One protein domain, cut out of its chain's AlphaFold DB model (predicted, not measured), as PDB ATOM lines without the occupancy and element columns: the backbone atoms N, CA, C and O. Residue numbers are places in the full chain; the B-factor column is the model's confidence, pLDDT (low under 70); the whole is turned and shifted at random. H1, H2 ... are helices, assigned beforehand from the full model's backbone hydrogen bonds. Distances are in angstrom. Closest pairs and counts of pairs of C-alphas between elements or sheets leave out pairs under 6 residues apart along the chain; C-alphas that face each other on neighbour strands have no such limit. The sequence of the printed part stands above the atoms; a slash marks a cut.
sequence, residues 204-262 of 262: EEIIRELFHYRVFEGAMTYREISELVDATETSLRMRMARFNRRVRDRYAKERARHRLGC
ATOM      1  N   GLU A 204      23.778  45.028   2.446       86.44
ATOM      2  CA  GLU A 204      23.542  46.433   2.110       86.44
ATOM      3  C   GLU A 204      24.589  47.339   2.775       86.44
ATOM      4  O   GLU A 204      25.027  47.083   3.900       86.44
ATOM      5  N   GLU A 205      24.947  48.431   2.103       83.69
ATOM      6  CA  GLU A 205      25.971  49.379   2.553       83.69
ATOM      7  C   GLU A 205      25.717  49.901   3.972       83.69
ATOM      8  O   GLU A 205      26.590  49.776   4.828       83.69
ATOM      9  N   ILE A 206      24.475  50.294   4.272       85.62
ATOM     10  CA  ILE A 206      24.030  50.693   5.618       85.62
ATOM     11  C   ILE A 206      24.315  49.620   6.680       85.62
ATOM     12  O   ILE A 206      24.606  49.941   7.829       85.62
ATOM     13  N   ILE A 207      24.213  48.329   6.347       83.69
ATOM     14  CA  ILE A 207      24.507  47.249   7.302       83.69
ATOM     15  C   ILE A 207      26.017  47.138   7.513       83.69
ATOM     16  O   ILE A 207      26.454  46.938   8.646       83.69
ATOM     17  N   ARG A 208      26.820  47.302   6.460       83.31
ATOM     18  CA  ARG A 208      28.284  47.298   6.569       83.31
ATOM     19  C   ARG A 208      28.783  48.473   7.407       83.31
ATOM     20  O   ARG A 208      29.580  48.252   8.313       83.31
ATOM     21  N   GLU A 209      28.246  49.670   7.191       81.62
ATOM     22  CA  GLU A 209      28.516  50.860   8.015       81.62
ATOM     23  C   GLU A 209      28.060  50.667   9.461       81.62
ATOM     24  O   GLU A 209      28.786  50.968  10.409       81.62
ATOM     25  N   LEU A 210      26.880  50.076   9.657       82.50
ATOM     26  CA  LEU A 210      26.389  49.752  10.988       82.50
ATOM     27  C   LEU A 210      27.342  48.792  11.711       82.50
ATOM     28  O   LEU A 210      27.625  48.993  12.889       82.50
ATOM     29  N   PHE A 211      27.870  47.773  11.031       80.75
ATOM     30  CA  PHE A 211      28.894  46.890  11.593       80.75
ATOM     31  C   PHE A 211      30.226  47.614  11.819       80.75
ATOM     32  O   PHE A 211      30.855  47.393  12.853       80.75
ATOM     33  N   HIS A 212      30.621  48.514  10.922       76.44
ATOM     34  CA  HIS A 212      31.789  49.379  11.077       76.44
ATOM     35  C   HIS A 212      31.732  50.171  12.383       76.44
ATOM     36  O   HIS A 212      32.523  49.901  13.286       76.44
ATOM     37  N   TYR A 213      30.719  51.014  12.570       77.19
ATOM     38  CA  TYR A 213      30.621  51.867  13.755       77.19
ATOM     39  C   TYR A 213      30.268  51.108  15.041       77.19
ATOM     40  O   TYR A 213      30.734  51.440  16.141       77.19
ATOM     41  N   ARG A 214      29.423  50.075  14.939       73.69
ATOM     42  CA  ARG A 214      28.887  49.373  16.116       73.69
ATOM     43  C   ARG A 214      29.765  48.219  16.586       73.69
ATOM     44  O   ARG A 214      29.811  47.960  17.790       73.69
ATOM     45  N   VAL A 215      30.391  47.495  15.660       66.31
ATOM     46  CA  VAL A 215      31.023  46.194  15.925       66.31
ATOM     47  C   VAL A 215      32.543  46.255  15.762       66.31
ATOM     48  O   VAL A 215      33.238  45.746  16.642       66.31
ATOM     49  N   PHE A 216      33.047  46.898  14.704       61.47
ATOM     50  CA  PHE A 216      34.483  46.976  14.409       61.47
ATOM     51  C   PHE A 216      35.172  48.137  15.141       61.47
ATOM     52  O   PHE A 216      36.105  47.901  15.906       61.47
ATOM     53  N   GLU A 217      34.681  49.368  14.988       59.56
ATOM     54  CA  GLU A 217      35.223  50.552  15.674       59.56
ATOM     55  C   GLU A 217      34.737  50.671  17.125       59.56
ATOM     56  O   GLU A 217      35.411  51.244  17.980       59.56
ATOM     57  N   GLY A 218      33.584  50.066  17.432       48.03
ATOM     58  CA  GLY A 218      33.152  49.777  18.796       48.03
ATOM     59  C   GLY A 218      33.101  50.998  19.717       48.03
ATOM     60  O   GLY A 218      33.734  51.003  20.771       48.03
ATOM     61  N   ALA A 219      32.314  52.018  19.372       54.16
ATOM     62  CA  ALA A 219      32.148  53.174  20.256       54.16
ATOM     63  C   ALA A 219      30.756  53.811  20.255       54.16
ATOM     64  O   ALA A 219      30.445  54.466  21.253       54.16
ATOM     65  N   MET A 220      29.934  53.569  19.228       70.12
ATOM     66  CA  MET A 220      28.718  54.345  18.975       70.12
ATOM     67  C   MET A 220      27.436  53.561  19.272       70.12
ATOM     68  O   MET A 220      27.292  52.375  18.961       70.12
ATOM     69  N   THR A 221      26.502  54.218  19.944       82.88
ATOM     70  CA  THR A 221      25.112  53.815  20.155       82.88
ATOM     71  C   THR A 221      24.326  53.914  18.855       82.88
ATOM     72  O   THR A 221      24.706  54.642  17.950       82.88
ATOM     73  N   TYR A 222      23.203  53.197  18.745       84.56
ATOM     74  CA  TYR A 222      22.354  53.312  17.555       84.56
ATOM     75  C   TYR A 222      21.868  54.747  17.321       84.56
ATOM     76  O   TYR A 222      21.661  55.118  16.176       84.56
ATOM     77  N   ARG A 223      21.719  55.536  18.394       84.44
ATOM     78  CA  ARG A 223      21.401  56.961  18.321       84.44
ATOM     79  C   ARG A 223      22.531  57.760  17.666       84.44
ATOM     80  O   ARG A 223      22.283  58.480  16.714       84.44
ATOM     81  N   GLU A 224      23.767  57.571  18.121       80.56
ATOM     82  CA  GLU A 224      24.941  58.227  17.522       80.56
ATOM     83  C   GLU A 224      25.145  57.790  16.061       80.56
ATOM     84  O   GLU A 224      25.520  58.594  15.221       80.56
ATOM     85  N   ILE A 225      24.837  56.533  15.725       83.88
ATOM     86  CA  ILE A 225      24.916  56.042  14.340       83.88
ATOM     87  C   ILE A 225      23.784  56.622  13.481       83.88
ATOM     88  O   ILE A 225      24.029  56.942  12.327       83.88
ATOM     89  N   SER A 226      22.570  56.809  14.015       87.81
ATOM     90  CA  SER A 226      21.469  57.449  13.270       87.81
ATOM     91  C   SER A 226      21.695  58.930  12.977       87.81
ATOM     92  O   SER A 226      21.005  59.500  12.145       87.81
ATOM     93  N   GLU A 227      22.626  59.565  13.687       86.38
ATOM     94  CA  GLU A 227      23.044  60.941  13.410       86.38
ATOM     95  C   GLU A 227      24.097  60.996  12.285       86.38
ATOM     96  O   GLU A 227      24.243  62.026  11.636       86.38
ATOM     97  N   LEU A 228      24.812  59.890  12.032       84.38
ATOM     98  CA  LEU A 228      25.825  59.770  10.974       84.38
ATOM     99  C   LEU A 228      25.280  59.169   9.680       84.38
ATOM    100  O   LEU A 228      25.732  59.500   8.590       84.38
ATOM    101  N   VAL A 229      24.339  58.247   9.826       80.81
ATOM    102  CA  VAL A 229      23.709  57.504   8.745       80.81
ATOM    103  C   VAL A 229      22.267  57.978   8.701       80.81
ATOM    104  O   VAL A 229      21.607  57.931   9.737       80.81
ATOM    105  N   ASP A 230      21.776  58.419   7.540       81.94
ATOM    106  CA  ASP A 230      20.417  58.963   7.345       81.94
ATOM    107  C   ASP A 230      19.328  57.876   7.503       81.94
ATOM    108  O   ASP A 230      18.664  57.426   6.569       81.94
ATOM    109  N   ALA A 231      19.218  57.341   8.715       85.75
ATOM    110  CA  ALA A 231      18.400  56.203   9.077       85.75
ATOM    111  C   ALA A 231      18.032  56.282  10.558       85.75
ATOM    112  O   ALA A 231      18.878  56.455  11.430       85.75
ATOM    113  N   THR A 232      16.757  56.065  10.874       90.25
ATOM    114  CA  THR A 232      16.290  56.140  12.262       90.25
ATOM    115  C   THR A 232      16.906  55.055  13.148       90.25
ATOM    116  O   THR A 232      17.148  53.925  12.713       90.25
ATOM    117  N   GLU A 233      17.065  55.354  14.440       88.50
ATOM    118  CA  GLU A 233      17.597  54.407  15.430       88.50
ATOM    119  C   GLU A 233      16.864  53.050  15.395       88.50
ATOM    120  O   GLU A 233      17.474  51.975  15.421       88.50
ATOM    121  N   THR A 234      15.534  53.088  15.296       88.69
ATOM    122  CA  THR A 234      14.686  51.894  15.195       88.69
ATOM    123  C   THR A 234      14.966  51.108  13.914       88.69
ATOM    124  O   THR A 234      15.074  49.881  13.965       88.69
ATOM    125  N   SER A 235      15.137  51.793  12.780       87.69
ATOM    126  CA  SER A 235      15.492  51.174  11.497       87.69
ATOM    127  C   SER A 235      16.834  50.443  11.587       87.69
ATOM    128  O   SER A 235      16.916  49.265  11.232       87.69
ATOM    129  N   LEU A 236      17.857  51.080  12.170       87.62
ATOM    130  CA  LEU A 236      19.180  50.478  12.369       87.62
ATOM    131  C   LEU A 236      19.116  49.224  13.254       87.62
ATOM    132  O   LEU A 236      19.678  48.181  12.913       87.62
ATOM    133  N   ARG A 237      18.363  49.278  14.363       85.44
ATOM    134  CA  ARG A 237      18.147  48.117  15.245       85.44
ATOM    135  C   ARG A 237      17.463  46.962  14.514       85.44
ATOM    136  O   ARG A 237      17.889  45.814  14.651       85.44
ATOM    137  N   MET A 238      16.424  47.246  13.727       85.38
ATOM    138  CA  MET A 238      15.734  46.216  12.948       85.38
ATOM    139  C   MET A 238      16.630  45.614  11.866       85.38
ATOM    140  O   MET A 238      16.594  44.402  11.662       85.38
ATOM    141  N   ARG A 239      17.437  46.430  11.183       86.69
ATOM    142  CA  ARG A 239      18.388  45.973  10.158       86.69
ATOM    143  C   ARG A 239      19.449  45.051  10.760       86.69
ATOM    144  O   ARG A 239      19.641  43.953  10.243       86.69
ATOM    145  N   MET A 240      20.022  45.414  11.912       85.88
ATOM    146  CA  MET A 240      20.943  44.544  12.660       85.88
ATOM    147  C   MET A 240      20.282  43.215  13.053       85.88
ATOM    148  O   MET A 240      20.854  42.142  12.865       85.88
ATOM    149  N   ALA A 241      19.051  43.260  13.571       84.19
ATOM    150  CA  ALA A 241      18.322  42.055  13.962       84.19
ATOM    151  C   ALA A 241      18.023  41.133  12.764       84.19
ATOM    152  O   ALA A 241      18.174  39.914  12.872       84.19
ATOM    153  N   ARG A 242      17.633  41.704  11.615       85.94
ATOM    154  CA  ARG A 242      17.380  40.962  10.368       85.94
ATOM    155  C   ARG A 242      18.655  40.329   9.821       85.94
ATOM    156  O   ARG A 242      18.622  39.152   9.469       85.94
ATOM    157  N   PHE A 243      19.765  41.064   9.816       86.81
ATOM    158  CA  PHE A 243      21.069  40.537   9.418       86.81
ATOM    159  C   PHE A 243      21.477  39.340  10.287       86.81
ATOM    160  O   PHE A 243      21.719  38.248   9.777       86.81
ATOM    161  N   ASN A 244      21.422  39.491  11.614       83.06
ATOM    162  CA  ASN A 244      21.755  38.412  12.549       83.06
ATOM    163  C   ASN A 244      20.839  37.189  12.401       83.06
ATOM    164  O   ASN A 244      21.259  36.057  12.635       83.06
ATOM    165  N   ARG A 245      19.566  37.387  12.041       82.69
ATOM    166  CA  ARG A 245      18.657  36.277  11.731       82.69
ATOM    167  C   ARG A 245      19.082  35.555  10.453       82.69
ATOM    168  O   ARG A 245      19.195  34.338  10.477       82.69
ATOM    169  N   ARG A 246      19.399  36.295   9.389       83.06
ATOM    170  CA  ARG A 246      19.836  35.731   8.104       83.06
ATOM    171  C   ARG A 246      21.099  34.876   8.246       83.06
ATOM    172  O   ARG A 246      21.119  33.747   7.765       83.06
ATOM    173  N   VAL A 247      22.100  35.368   8.979       80.56
ATOM    174  CA  VAL A 247      23.335  34.618   9.272       80.56
ATOM    175  C   VAL A 247      23.031  33.320  10.029       80.56
ATOM    176  O   VAL A 247      23.556  32.263   9.683       80.56
ATOM    177  N   ARG A 248      22.142  33.372  11.034       81.44
ATOM    178  CA  ARG A 248      21.722  32.182  11.796       81.44
ATOM    179  C   ARG A 248      20.998  31.162  10.930       81.44
ATOM    180  O   ARG A 248      21.319  29.981  11.011       81.44
ATOM    181  N   ASP A 249      20.053  31.607  10.112       84.75
ATOM    182  CA  ASP A 249      19.267  30.723   9.251       84.75
ATOM    183  C   ASP A 249      20.164  30.041   8.210       84.75
ATOM    184  O   ASP A 249      20.016  28.846   7.947       84.75
ATOM    185  N   ARG A 250      21.141  30.772   7.656       81.69
ATOM    186  CA  ARG A 250      22.139  30.215   6.736       81.69
ATOM    187  C   ARG A 250      23.024  29.179   7.425       81.69
ATOM    188  O   ARG A 250      23.163  28.070   6.918       81.69
ATOM    189  N   TYR A 251      23.547  29.497   8.608       80.81
ATOM    190  CA  TYR A 251      24.347  28.552   9.386       80.81
ATOM    191  C   TYR A 251      23.555  27.292   9.772       80.81
ATOM    192  O   TYR A 251      24.063  26.183   9.640       80.81
ATOM    193  N   ALA A 252      22.298  27.436  10.205       81.62
ATOM    194  CA  ALA A 252      21.446  26.309  10.578       81.62
ATOM    195  C   ALA A 252      21.175  25.367   9.394       81.62
ATOM    196  O   ALA A 252      21.220  24.148   9.564       81.62
ATOM    197  N   LYS A 253      20.950  25.922   8.193       83.69
ATOM    198  CA  LYS A 253      20.779  25.139   6.961       83.69
ATOM    199  C   LYS A 253      22.033  24.337   6.621       83.69
ATOM    200  O   LYS A 253      21.919  23.141   6.375       83.69
ATOM    201  N   GLU A 254      23.215  24.946   6.680       78.81
ATOM    202  CA  GLU A 254      24.448  24.220   6.346       78.81
ATOM    203  C   GLU A 254      24.894  23.241   7.422       78.81
ATOM    204  O   GLU A 254      25.378  22.157   7.102       78.81
ATOM    205  N   ARG A 255      24.624  23.536   8.697       77.06
ATOM    206  CA  ARG A 255      24.798  22.558   9.774       77.06
ATOM    207  C   ARG A 255      23.904  21.332   9.571       77.06
ATOM    208  O   ARG A 255      24.341  20.216   9.836       77.06
ATOM    209  N   ALA A 256      22.670  21.522   9.103       78.31
ATOM    210  CA  ALA A 256      21.767  20.417   8.796       78.31
ATOM    211  C   ALA A 256      22.256  19.591   7.592       78.31
ATOM    212  O   ALA A 256      22.229  18.367   7.662       78.31
ATOM    213  N   ARG A 257      22.776  20.230   6.532       74.75
ATOM    214  CA  ARG A 257      23.365  19.516   5.381       74.75
ATOM    215  C   ARG A 257      24.598  18.700   5.763       74.75
ATOM    216  O   ARG A 257      24.693  17.545   5.373       74.75
ATOM    217  N   HIS A 258      25.486  19.257   6.586       66.38
ATOM    218  CA  HIS A 258      26.658  18.534   7.094       66.38
ATOM    219  C   HIS A 258      26.304  17.334   7.987       66.38
ATOM    220  O   HIS A 258      27.091  16.401   8.073       66.38
ATOM    221  N   ARG A 259      25.135  17.332   8.641       63.06
ATOM    222  CA  ARG A 259      24.656  16.204   9.464       63.06
ATOM    223  C   ARG A 259      23.931  15.113   8.673       63.06
ATOM    224  O   ARG A 259      23.798  14.015   9.189       63.06
ATOM    225  N   LEU A 260      23.439  15.423   7.474       57.62
ATOM    226  CA  LEU A 260      22.726  14.486   6.591       57.62
ATOM    227  C   LEU A 260      23.637  13.853   5.524       57.62
ATOM    228  O   LEU A 260      23.182  12.998   4.774       57.62
ATOM    229  N   GLY A 261      24.891  14.305   5.424       51.84
ATOM    230  CA  GLY A 261      25.908  13.791   4.500       51.84
ATOM    231  C   GLY A 261      26.909  12.808   5.124       51.84
ATOM    232  O   GLY A 261      27.928  12.544   4.491       51.84
ATOM    233  N   CYS A 262      26.636  12.311   6.337       42.41
ATOM    234  CA  CYS A 262      27.334  11.196   6.986       42.41
ATOM    235  C   CYS A 262      26.374  10.018   7.145       42.41
ATOM    236  O   CYS A 262      25.221  10.276   7.563       42.41
TER     237      CYS A 262
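What this domain is: This is residues 204 to 262 of the 262 residues of an uncharacterized protein of Bacteroidetes bacterium (UniProt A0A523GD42). One long helix, H3, makes the length of the model; its first part joins two shorter helices, H1 and H2, in a small compact head, and residues 244 to 262 stick out from that head as a free arm. The printed part has 59 residues with three named helices, H1, H2 and H3 along the chain, and no named strand; the class is all helix. The whole is loose, with a radius of gyration of the C-alphas of 15.0 A, and spans 50 by 20 by 16 A.

Where its parts are: H3, residues 233 to 260, runs 41.2 A from C-alpha 233 at (17.597, 54.407, 15.430) to C-alpha 260 at (22.726, 14.486, 6.591). H1, residues 205 to 216, begins at (25.971, 49.379, 2.553) and is 14.8 A long. H2 is residues 222 to 228.

How they stand to each other: H3 touches H1 with residues 236 to 243 alone, about perpendicular at 87 degrees; their closest C-alphas, Arg 239 and Ile 207, are 6.9 A apart. H3 touches H2 with residues 233 to 237 alone, at a steep tilt of 67 degrees, opposite ways; the closest C-alphas, Glu 233 and Tyr 222, are 5.3 A apart. H1 touches H2 with residues 210 to 214 alone, at a steep tilt of 58 degrees, opposite ways; the closest C-alphas, Tyr 213 and Ile 225, are 7.1 A apart. In H1 and H3 every O i to N i+4 pair is within hydrogen-bond range; in H2, 2 of 3 are.

The domain as a whole: The C-alphas farthest apart, Glu 227 and Cys 262, are 50.3 A apart. The printed part has no cut, and both links are tight. Residues 215 to 219 and 258 to 262 have pLDDT under 70.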